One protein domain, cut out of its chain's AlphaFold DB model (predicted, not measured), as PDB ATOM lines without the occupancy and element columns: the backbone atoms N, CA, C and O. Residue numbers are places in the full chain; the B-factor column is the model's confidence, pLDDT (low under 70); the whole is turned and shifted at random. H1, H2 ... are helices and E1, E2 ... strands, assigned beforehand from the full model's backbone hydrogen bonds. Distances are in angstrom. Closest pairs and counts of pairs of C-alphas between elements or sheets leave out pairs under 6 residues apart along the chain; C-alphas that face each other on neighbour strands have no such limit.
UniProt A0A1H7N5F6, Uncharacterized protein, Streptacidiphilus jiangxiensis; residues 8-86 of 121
ATOM      1  N   LEU A   8     202.172 237.688 302.409       78.69
ATOM      2  CA  LEU A   8     200.909 236.973 302.249       78.69
ATOM      3  C   LEU A   8     200.153 237.446 301.002       78.69
ATOM      4  O   LEU A   8     199.680 236.626 300.227       78.69
ATOM      5  N   LEU A   9     200.093 238.762 300.771       82.06
ATOM      6  CA  LEU A   9     199.490 239.340 299.569       82.06
ATOM      7  C   LEU A   9     200.193 238.847 298.296       82.06
ATOM      8  O   LEU A   9     199.526 238.456 297.342       82.06
ATOM      9  N   CYS A  10     201.528 238.838 298.291       78.25
ATOM     10  CA  CYS A  10     202.328 238.389 297.156       78.25
ATOM     11  C   CYS A  10     202.135 236.888 296.890       78.25
ATOM     12  O   CYS A  10     201.918 236.499 295.747       78.25
ATOM     13  N   GLY A  11     202.114 236.060 297.942       80.88
ATOM     14  CA  GLY A  11     201.830 234.628 297.838       80.88
ATOM     15  C   GLY A  11     200.439 234.335 297.269       80.88
ATOM     16  O   GLY A  11     200.311 233.549 296.335       80.88
ATOM     17  N   THR A  12     199.405 235.019 297.765       80.06
ATOM     18  CA  THR A  12     198.033 234.873 297.252       80.06
ATOM     19  C   THR A  12     197.921 235.342 295.801       80.06
ATOM     20  O   THR A  12     197.278 234.672 294.994       80.06
ATOM     21  N   ALA A  13     198.566 236.456 295.437       79.88
ATOM     22  CA  ALA A  13     198.574 236.964 294.065       79.88
ATOM     23  C   ALA A  13     199.294 236.011 293.097       79.88
ATOM     24  O   ALA A  13     198.777 235.747 292.015       79.88
ATOM     25  N   ALA A  14     200.439 235.449 293.496       76.50
ATOM     26  CA  ALA A  14     201.178 234.470 292.702       76.50
ATOM     27  C   ALA A  14     200.379 233.172 292.503       76.50
ATOM     28  O   ALA A  14     200.266 232.692 291.380       76.50
ATOM     29  N   PHE A  15     199.768 232.640 293.568       74.19
ATOM     30  CA  PHE A  15     198.916 231.450 293.489       74.19
ATOM     31  C   PHE A  15     197.693 231.679 292.591       74.19
ATOM     32  O   PHE A  15     197.393 230.859 291.727       74.19
ATOM     33  N   THR A  16     197.029 232.828 292.741       80.56
ATOM     34  CA  THR A  16     195.908 233.227 291.877       80.56
ATOM     35  C   THR A  16     196.356 233.334 290.419       80.56
ATOM     36  O   THR A  16     195.682 232.817 289.536       80.56
ATOM     37  N   GLY A  17     197.515 233.950 290.163       78.31
ATOM     38  CA  GLY A  17     198.094 234.043 288.825       78.31
ATOM     39  C   GLY A  17     198.401 232.678 288.209       78.31
ATOM     40  O   GLY A  17     198.158 232.490 287.024       78.31
ATOM     41  N   LEU A  18     198.863 231.715 289.012       74.06
ATOM     42  CA  LEU A  18     199.132 230.350 288.558       74.06
ATOM     43  C   LEU A  18     197.842 229.610 288.176       74.06
ATOM     44  O   LEU A  18     197.795 229.005 287.112       74.06
ATOM     45  N   LEU A  19     196.776 229.720 288.983       75.81
ATOM     46  CA  LEU A  19     195.461 229.164 288.627       75.81
ATOM     47  C   LEU A  19     194.911 229.771 287.336       75.81
ATOM     48  O   LEU A  19     194.308 229.070 286.530       75.81
ATOM     49  N   ILE A  20     195.095 231.077 287.158       74.31
ATOM     50  CA  ILE A  20     194.668 231.790 285.957       74.31
ATOM     51  C   ILE A  20     195.477 231.316 284.749       74.31
ATOM     52  O   ILE A  20     194.881 231.032 283.717       74.31
ATOM     53  N   ALA A  21     196.798 231.172 284.885       75.19
ATOM     54  CA  ALA A  21     197.677 230.676 283.828       75.19
ATOM     55  C   ALA A  21     197.284 229.265 283.361       75.19
ATOM     56  O   ALA A  21     197.219 229.014 282.161       75.19
ATOM     57  N   ASP A  22     196.938 228.382 284.299       71.19
ATOM     58  CA  ASP A  22     196.473 227.019 284.003       71.19
ATOM     59  C   ASP A  22     195.067 226.968 283.378       71.19
ATOM     60  O   ASP A  22     194.629 225.915 282.923       71.19
ATOM     61  N   ASN A  23     194.341 228.089 283.353       67.94
ATOM     62  CA  ASN A  23     192.980 228.186 282.822       67.94
ATOM     63  C   ASN A  23     192.843 229.309 281.774       67.94
ATOM     64  O   ASN A  23     191.747 229.838 281.567       67.94
ATOM     65  N   LEU A  24     193.949 229.665 281.101       69.25
ATOM     66  CA  LEU A  24     194.013 230.747 280.104       69.25
ATOM     67  C   LEU A  24     193.088 230.544 278.902       69.25
ATOM     68  O   LEU A  24     192.647 231.534 278.318       69.25
ATOM     69  N   ASP A  25     192.735 229.295 278.591       69.50
ATOM     70  CA  ASP A  25     191.796 228.971 277.514       69.50
ATOM     71  C   ASP A  25     190.406 229.598 277.723       69.50
ATOM     72  O   ASP A  25     189.676 229.735 276.747       69.50
ATOM     73  N   GLY A  26     190.054 230.016 278.955       62.09
ATOM     74  CA  GLY A  26     189.148 231.136 279.292       62.09
ATOM     75  C   GLY A  26     187.701 231.137 278.767       62.09
ATOM     76  O   GLY A  26     186.910 232.003 279.156       62.09
ATOM     77  N   GLY A  27     187.327 230.173 277.926       66.75
ATOM     78  CA  GLY A  27     186.106 230.184 277.131       66.75
ATOM     79  C   GLY A  27     186.184 231.105 275.897       66.75
ATOM     80  O   GLY A  27     187.156 231.830 275.707       66.75
ATOM     81  N   PRO A  28     185.151 231.085 275.037       68.50
ATOM     82  CA  PRO A  28     185.145 231.803 273.763       68.50
ATOM     83  C   PRO A  28     185.222 233.328 273.931       68.50
ATOM     84  O   PRO A  28     184.569 233.902 274.808       68.50
ATOM     85  N   ASP A  29     185.963 233.975 273.030       67.44
ATOM     86  CA  ASP A  29     186.164 235.424 273.015       67.44
ATOM     87  C   ASP A  29     184.846 236.197 272.876       67.44
ATOM     88  O   ASP A  29     184.004 235.911 272.018       67.44
ATOM     89  N   ARG A  30     184.672 237.225 273.712       61.00
ATOM     90  CA  ARG A  30     183.533 238.145 273.645       61.00
ATOM     91  C   ARG A  30     183.969 239.408 272.909       61.00
ATOM     92  O   ARG A  30     184.747 240.212 273.417       61.00
ATOM     93  N   THR A  31     183.452 239.609 271.703       56.41
ATOM     94  CA  THR A  31     183.603 240.867 270.965       56.41
ATOM     95  C   THR A  31     182.740 241.952 271.606       56.41
ATOM     96  O   THR A  31     181.514 241.853 271.625       56.41
ATOM     97  N   VAL A  32     183.369 243.014 272.115       55.66
ATOM     98  CA  VAL A  32     182.661 244.204 272.607       55.66
ATOM     99  C   VAL A  32     182.784 245.301 271.550       55.66
ATOM    100  O   VAL A  32     183.865 245.840 271.317       55.66
ATOM    101  N   ALA A  33     181.683 245.612 270.866       53.00
ATOM    102  CA  ALA A  33     181.636 246.682 269.875       53.00
ATOM    103  C   ALA A  33     181.242 248.004 270.551       53.00
ATOM    104  O   ALA A  33     180.072 248.216 270.873       53.00
ATOM    105  N   LEU A  34     182.200 248.912 270.750       54.78
ATOM    106  CA  LEU A  34     181.895 250.320 271.005       54.78
ATOM    107  C   LEU A  34     181.839 251.033 269.648       54.78
ATOM    108  O   LEU A  34     182.857 251.212 268.990       54.78
ATOM    109  N   VAL A  35     180.628 251.409 269.225       50.47
ATOM    110  CA  VAL A  35     180.356 252.299 268.078       50.47
ATOM    111  C   VAL A  35     181.144 251.921 266.811       50.47
ATOM    112  O   VAL A  35     182.102 252.578 266.416       50.47
ATOM    113  N   GLY A  36     180.731 250.836 266.154       58.31
ATOM    114  CA  GLY A  36     181.145 250.523 264.779       58.31
ATOM    115  C   GLY A  36     182.593 250.060 264.572       58.31
ATOM    116  O   GLY A  36     182.947 249.749 263.440       58.31
ATOM    117  N   SER A  37     183.415 249.957 265.622       57.09
ATOM    118  CA  SER A  37     184.766 249.385 265.550       57.09
ATOM    119  C   SER A  37     184.946 248.278 266.592       57.09
ATOM    120  O   SER A  37     184.563 248.426 267.752       57.09
ATOM    121  N   THR A  38     185.496 247.133 266.185       53.22
ATOM    122  CA  THR A  38     185.929 246.063 267.093       53.22
ATOM    123  C   THR A  38     187.129 246.567 267.889       53.22
ATOM    124  O   THR A  38     188.263 246.502 267.429       53.22
ATOM    125  N   THR A  39     186.874 247.139 269.068       55.28
ATOM    126  CA  THR A  39     187.901 247.801 269.886       55.28
ATOM    127  C   THR A  39     188.850 246.802 270.564       55.28
ATOM    128  O   THR A  39     190.014 247.133 270.755       55.28
ATOM    129  N   ALA A  40     188.387 245.585 270.873       56.94
ATOM    130  CA  ALA A  40     189.199 244.419 271.239       56.94
ATOM    131  C   ALA A  40     188.294 243.182 271.410       56.94
ATOM    132  O   ALA A  40     187.134 243.306 271.815       56.94
ATOM    133  N   THR A  41     188.814 241.991 271.123       60.81
ATOM    134  CA  THR A  41     188.291 240.728 271.667       60.81
ATOM    135  C   THR A  41     188.916 240.521 273.035       60.81
ATOM    136  O   THR A  41     190.139 240.534 273.130       60.81
ATOM    137  N   MET A  42     188.096 240.368 274.074       62.66
ATOM    138  CA  MET A  42     188.579 240.017 275.410       62.66
ATOM    139  C   MET A  42     187.826 238.795 275.919       62.66
ATOM    140  O   MET A  42     186.592 238.744 275.848       62.66
ATOM    141  N   ASN A  43     188.557 237.806 276.430       74.69
ATOM    142  CA  ASN A  43     187.942 236.633 277.047       74.69
ATOM    143  C   ASN A  43     187.521 236.948 278.504       74.69
ATOM    144  O   ASN A  43     187.943 237.940 279.107       74.69
ATOM    145  N   ASN A  44     186.659 236.117 279.099       74.31
ATOM    146  CA  ASN A  44     186.136 236.352 280.455       74.31
ATOM    147  C   ASN A  44     187.227 236.410 281.542       74.31
ATOM    148  O   ASN A  44     187.081 237.132 282.531       74.31
ATOM    149  N   LEU A  45     188.306 235.651 281.367       76.56
ATOM    150  CA  LEU A  45     189.468 235.617 282.243       76.56
ATOM    151  C   LEU A  45     190.238 236.940 282.205       76.56
ATOM    152  O   LEU A  45     190.639 237.437 283.254       76.56
ATOM    153  N   GLU A  46     190.395 237.541 281.026       71.75
ATOM    154  CA  GLU A  46     191.054 238.843 280.873       71.75
ATOM    155  C   GLU A  46     190.262 239.950 281.575       71.75
ATOM    156  O   GLU A  46     190.824 240.761 282.315       71.75
ATOM    157  N   ILE A  47     188.934 239.936 281.420       76.69
ATOM    158  CA  ILE A  47     188.034 240.870 282.106       76.69
ATOM    159  C   ILE A  47     188.151 240.691 283.625       76.69
ATOM    160  O   ILE A  47     188.327 241.675 284.351       76.69
ATOM    161  N   PHE A  48     188.111 239.445 284.106       80.56
ATOM    162  CA  PHE A  48     188.258 239.121 285.524       80.56
ATOM    163  C   PHE A  48     189.608 239.588 286.083       80.56
ATOM    164  O   PHE A  48     189.655 240.272 287.110       80.56
ATOM    165  N   LEU A  49     190.702 239.291 285.380       80.88
ATOM    166  CA  LEU A  49     192.051 239.660 285.794       80.88
ATOM    167  C   LEU A  49     192.252 241.181 285.806       80.88
ATOM    168  O   LEU A  49     192.898 241.696 286.720       80.88
ATOM    169  N   SER A  50     191.641 241.915 284.871       74.56
ATOM    170  CA  SER A  50     191.655 243.383 284.897       74.56
ATOM    171  C   SER A  50     191.003 243.937 286.172       74.56
ATOM    172  O   SER A  50     191.547 244.844 286.805       74.56
ATOM    173  N   GLY A  51     189.885 243.340 286.610       78.50
ATOM    174  CA  GLY A  51     189.184 243.720 287.836       78.50
ATOM    175  C   GLY A  51     190.011 243.435 289.090       78.50
ATOM    176  O   GLY A  51     190.114 244.290 289.973       78.50
ATOM    177  N   VAL A  52     190.665 242.271 289.141       82.00
ATOM    178  CA  VAL A  52     191.598 241.919 290.224       82.00
ATOM    179  C   VAL A  52     192.764 242.908 290.274       82.00
ATOM    180  O   VAL A  52     193.087 243.420 291.347       82.00
ATOM    181  N   ALA A  53     193.361 243.237 289.127       77.56
ATOM    182  CA  ALA A  53     194.446 244.208 289.049       77.56
ATOM    183  C   ALA A  53     194.009 245.588 289.573       77.56
ATOM    184  O   ALA A  53     194.665 246.145 290.452       77.56
ATOM    185  N   LEU A  54     192.866 246.111 289.115       77.62
ATOM    186  CA  LEU A  54     192.300 247.384 289.583       77.62
ATOM    187  C   LEU A  54     192.069 247.404 291.102       77.62
ATOM    188  O   LEU A  54     192.428 248.381 291.763       77.62
ATOM    189  N   ALA A  55     191.523 246.324 291.667       81.75
ATOM    190  CA  ALA A  55     191.305 246.205 293.107       81.75
ATOM    191  C   ALA A  55     192.625 246.244 293.896       81.75
ATOM    192  O   ALA A  55     192.717 246.927 294.920       81.75
ATOM    193  N   LEU A  56     193.665 245.562 293.402       82.88
ATOM    194  CA  LEU A  56     194.993 245.574 294.014       82.88
ATOM    195  C   LEU A  56     195.647 246.957 293.939       82.88
ATOM    196  O   LEU A  56     196.177 247.425 294.948       82.88
ATOM    197  N   LEU A  57     195.576 247.636 292.789       76.56
ATOM    198  CA  LEU A  57     196.091 249.002 292.642       76.56
ATOM    199  C   LEU A  57     195.377 249.974 293.589       76.56
ATOM    200  O   LEU A  57     196.030 250.777 294.259       76.56
ATOM    201  N   PHE A  58     194.049 249.884 293.684       77.50
ATOM    202  CA  PHE A  58     193.261 250.715 294.590       77.50
ATOM    203  C   PHE A  58     193.625 250.457 296.057       77.50
ATOM    204  O   PHE A  58     193.903 251.398 296.806       77.50
ATOM    205  N   GLY A  59     193.684 249.185 296.461       85.00
ATOM    206  CA  GLY A  59     194.080 248.790 297.811       85.00
ATOM    207  C   GLY A  59     195.487 249.273 298.161       85.00
ATOM    208  O   GLY A  59     195.691 249.846 299.233       85.00
ATOM    209  N   ALA A  60     196.441 249.124 297.238       82.81
ATOM    210  CA  ALA A  60     197.794 249.639 297.398       82.81
ATOM    211  C   ALA A  60     197.784 251.160 297.598       82.81
ATOM    212  O   ALA A  60     198.321 251.636 298.594       82.81
ATOM    213  N   GLY A  61     197.104 251.913 296.725       82.81
ATOM    214  CA  GLY A  61     196.973 253.367 296.840       82.81
ATOM    215  C   GLY A  61     196.372 253.817 298.175       82.81
ATOM    216  O   GLY A  61     196.874 254.759 298.795       82.81
ATOM    217  N   LEU A  62     195.350 253.110 298.666       87.69
ATOM    218  CA  LEU A  62     194.728 253.387 299.960       87.69
ATOM    219  C   LEU A  62     195.700 253.146 301.124       87.69
ATOM    220  O   LEU A  62     195.803 253.982 302.024       87.69
ATOM    221  N   VAL A  63     196.460 252.049 301.089       87.31
ATOM    222  CA  VAL A  63     197.500 251.761 302.087       87.31
ATOM    223  C   VAL A  63     198.559 252.867 302.098       87.31
ATOM    224  O   VAL A  63     198.881 253.391 303.170       87.31
ATOM    225  N   THR A  64     199.057 253.291 300.932       84.44
ATOM    226  CA  THR A  64     200.045 254.378 300.836       84.44
ATOM    227  C   THR A  64     199.486 255.696 301.372       84.44
ATOM    228  O   THR A  64     200.184 256.406 302.098       84.44
ATOM    229  N   ALA A  65     198.220 256.009 301.079       85.88
ATOM    230  CA  ALA A  65     197.551 257.212 301.568       85.88
ATOM    231  C   ALA A  65     197.403 257.212 303.099       85.88
ATOM    232  O   ALA A  65     197.722 258.208 303.752       85.88
ATOM    233  N   VAL A  66     196.978 256.091 303.692       90.00
ATOM    234  CA  VAL A  66     196.810 255.951 305.149       90.00
ATOM    235  C   VAL A  66     198.155 256.056 305.871       90.00
ATOM    236  O   VAL A  66     198.290 256.825 306.830       90.00
ATOM    237  N   ILE A  67     199.177 255.339 305.391       90.06
ATOM    238  CA  ILE A  67     200.528 255.384 305.968       90.06
ATOM    239  C   ILE A  67     201.116 256.794 305.827       90.06
ATOM    240  O   ILE A  67     201.621 257.354 306.805       90.06
ATOM    241  N   GLY A  68     201.003 257.402 304.643       86.75
ATOM    242  CA  GLY A  68     201.481 258.756 304.370       86.75
ATOM    243  C   GLY A  68     200.818 259.805 305.264       86.75
ATOM    244  O   GLY A  68     201.506 260.634 305.866       86.75
ATOM    245  N   ALA A  69     199.496 259.734 305.438       88.75
ATOM    246  CA  ALA A  69     198.754 260.635 306.315       88.75
ATOM    247  C   ALA A  69     199.205 260.511 307.778       88.75
ATOM    248  O   ALA A  69     199.390 261.521 308.466       88.75
ATOM    249  N   HIS A  70     199.420 259.288 308.260       89.75
ATOM    250  CA  HIS A  70     199.874 259.047 309.625       89.75
ATOM    251  C   HIS A  70     201.310 259.553 309.859       89.75
ATOM    252  O   HIS A  70     201.573 260.232 310.858       89.75
ATOM    253  N   LEU A  71     202.229 259.320 308.915       89.56
ATOM    254  CA  LEU A  71     203.597 259.853 308.972       89.56
ATOM    255  C   LEU A  71     203.621 261.387 308.936       89.56
ATOM    256  O   LEU A  71     204.344 262.014 309.714       89.56
ATOM    257  N   LEU A  72     202.792 262.008 308.092       90.06
ATOM    258  CA  LEU A  72     202.679 263.464 308.013       90.06
ATOM    259  C   LEU A  72     202.162 264.067 309.327       90.06
ATOM    260  O   LEU A  72     202.685 265.084 309.785       90.06
ATOM    261  N   ARG A  73     201.170 263.434 309.967       88.81
ATOM    262  CA  ARG A  73     200.660 263.858 311.283       88.81
ATOM    263  C   ARG A  73     201.747 263.796 312.354       88.81
ATOM    264  O   ARG A  73     201.910 264.769 313.087       88.81
ATOM    265  N   ARG A  74     202.528 262.710 312.402       89.25
ATOM    266  CA  ARG A  74     203.658 262.566 313.337       89.25
ATOM    267  C   ARG A  74     204.721 263.642 313.125       89.25
ATOM    268  O   ARG A  74     205.134 264.281 314.085       89.25
ATOM    269  N   ARG A  75     205.101 263.912 311.871       88.31
ATOM    270  CA  ARG A  75     206.044 264.996 311.538       88.31
ATOM    271  C   ARG A  75     205.520 266.365 311.973       88.31
ATOM    272  O   ARG A  75     206.257 267.146 312.563       88.31
ATOM    273  N   ARG A  76     204.236 266.655 311.736       89.31
ATOM    274  CA  ARG A  76     203.608 267.913 312.175       89.31
ATOM    275  C   ARG A  76     203.557 268.047 313.697       89.31
ATOM    276  O   ARG A  76     203.734 269.155 314.191       89.31
ATOM    277  N   ALA A  77     203.319 266.957 314.428       89.19
ATOM    278  CA  ALA A  77     203.369 266.957 315.889       89.19
ATOM    279  C   ALA A  77     204.788 267.268 316.391       89.19
ATOM    280  O   ALA A  77     204.963 268.240 317.118       89.19
ATOM    281  N   ALA A  78     205.803 266.566 315.873       88.38
ATOM    282  CA  ALA A  78     207.202 266.803 316.231       88.38
ATOM    283  C   ALA A  78     207.654 268.253 315.963       88.38
ATOM    284  O   ALA A  78     208.322 268.861 316.794       88.38
ATOM    285  N   LEU A  79     207.237 268.852 314.839       87.50
ATOM    286  CA  LEU A  79     207.530 270.258 314.535       87.50
ATOM    287  C   LEU A  79     206.837 271.238 315.495       87.50
ATOM    288  O   LEU A  79     207.388 272.295 315.800       87.50
ATOM    289  N   ARG A  80     205.624 270.925 315.965       86.75
ATOM    290  CA  ARG A  80     204.920 271.752 316.959       86.75
ATOM    291  C   ARG A  80     205.594 271.669 318.320       86.75
ATOM    292  O   ARG A  80     205.732 272.700 318.970       86.75
ATOM    293  N   ASP A  81     206.033 270.483 318.717       87.38
ATOM    294  CA  ASP A  81     206.739 270.291 319.980       87.38
ATOM    295  C   ASP A  81     208.107 270.980 319.944       87.38
ATOM    296  O   ASP A  81     208.433 271.715 320.870       87.38
ATOM    297  N   ALA A  82     208.831 270.907 318.821       85.19
ATOM    298  CA  ALA A  82     210.060 271.675 318.610       85.19
ATOM    299  C   ALA A  82     209.835 273.200 318.683       85.19
ATOM    300  O   ALA A  82     210.632 273.912 319.285       85.19
ATOM    301  N   ARG A  83     208.727 273.721 318.133       83.25
ATOM    302  CA  ARG A  83     208.369 275.152 318.243       83.25
ATOM    303  C   ARG A  83     207.975 275.582 319.657       83.25
ATOM    304  O   ARG A  83     208.151 276.745 319.991       83.25
ATOM    305  N   ARG A  84     207.413 274.680 320.465       82.38
ATOM    306  CA  ARG A  84     207.079 274.944 321.875       82.38
ATOM    307  C   ARG A  84     208.303 274.847 322.783       82.38
ATOM    308  O   ARG A  84     208.369 275.574 323.766       82.38
ATOM    309  N   ALA A  85     209.236 273.958 322.447       78.62
ATOM    310  CA  ALA A  85     210.511 273.790 323.133       78.62
ATOM    311  C   ALA A  85     211.547 274.853 322.732       78.62
ATOM    312  O   ALA A  85     212.504 275.067 323.472       78.62
ATOM    313  N   ALA A  86     211.362 275.529 321.590       74.62
ATOM    314  CA  ALA A  86     212.168 276.679 321.212       74.62
ATOM    315  C   ALA A  86     212.040 277.759 322.303       74.62
ATOM    316  O   ALA A  86     210.933 278.251 322.557       74.62
TER     317      ALA A  86
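What this domain is: This is residues 8 to 86 of the 121 residues of an uncharacterized protein of Streptacidiphilus jiangxiensis (UniProt A0A1H7N5F6). A small hairpin of two strands, E1 and E2, stands crosswise at the first end of one very long, straight helix, H2, whose residues 57 to 85 stick out free as an arm. A shorter helix, H1, runs back nearly parallel to the near part of H2, with a gap between the two that narrows toward the hairpin end. The 79 residues printed have two named helices and two named strands, in the order H1, E1, E2, H2; the sheet is E1 - E2, antiparallel, and the class is mostly helix. The whole is extended, with a radius of gyration of the C-alphas of 22.3 A, and flat, spanning 70 by 36 by 8 A.

How they stand to each other: Begin at the sheet, where E1, residues 30 to 34, and E2, residues 37 to 42, form a hairpin of antiparallel neighbours, at 149 degrees between their directions. Look at C-alphas 31 and 41, which face each other at 4.7 A, and then at N 30 and O 42, 3.2 A apart and within hydrogen-bond range, as are N 42 and O 30 at 3.4 A. A tight link of one residue leads from E2 into H2, residues 44 to 85. The closest C-alphas of E1 and H2 are those of Arg 30 and Asn 44, 7.5 A apart. H1, residues 8 to 21, is close to H2 but not clearly touching; their closest C-alphas are those of Ile 20 and Leu 45, 7.4 A apart. H1 and H2 run opposite ways at a shallow tilt of 16 degrees, with 23.0 A from centre to centre. H1 and E2 are apart. In H1 and H2 every O i to N i+4 pair is within hydrogen-bond range.

Where its parts are: Find C-alpha 30 at (183.533, 238.145, 273.645); from there E1 runs 12.6 A to C-alpha 34. E2 covers 14.1 A from C-alpha 37 to C-alpha 42. H2 begins at C-alpha 44, (186.136, 236.352, 280.455), and runs 61.8 A to C-alpha 85 at (210.511, 273.790, 323.133). Go back to C-alpha 8 at (200.909, 236.973, 302.249) for the start of H1, which measures 19.7 A to C-alpha 21.

The domain as a whole: The two C-alphas farthest apart are those of Pro 28 and Ala 86, 70.7 A. Without residues 57 to 86, which stand free, the body has 49 residues and spans 44 by 22 by 8 A. The printed part has no cut; the links E1 to E2 and E2 to H2 are tight, and the link H1 to E1, eight residues, is short. The mean pLDDT of the printed part is 76.3, and residues 23 to 42 of this model are under 70.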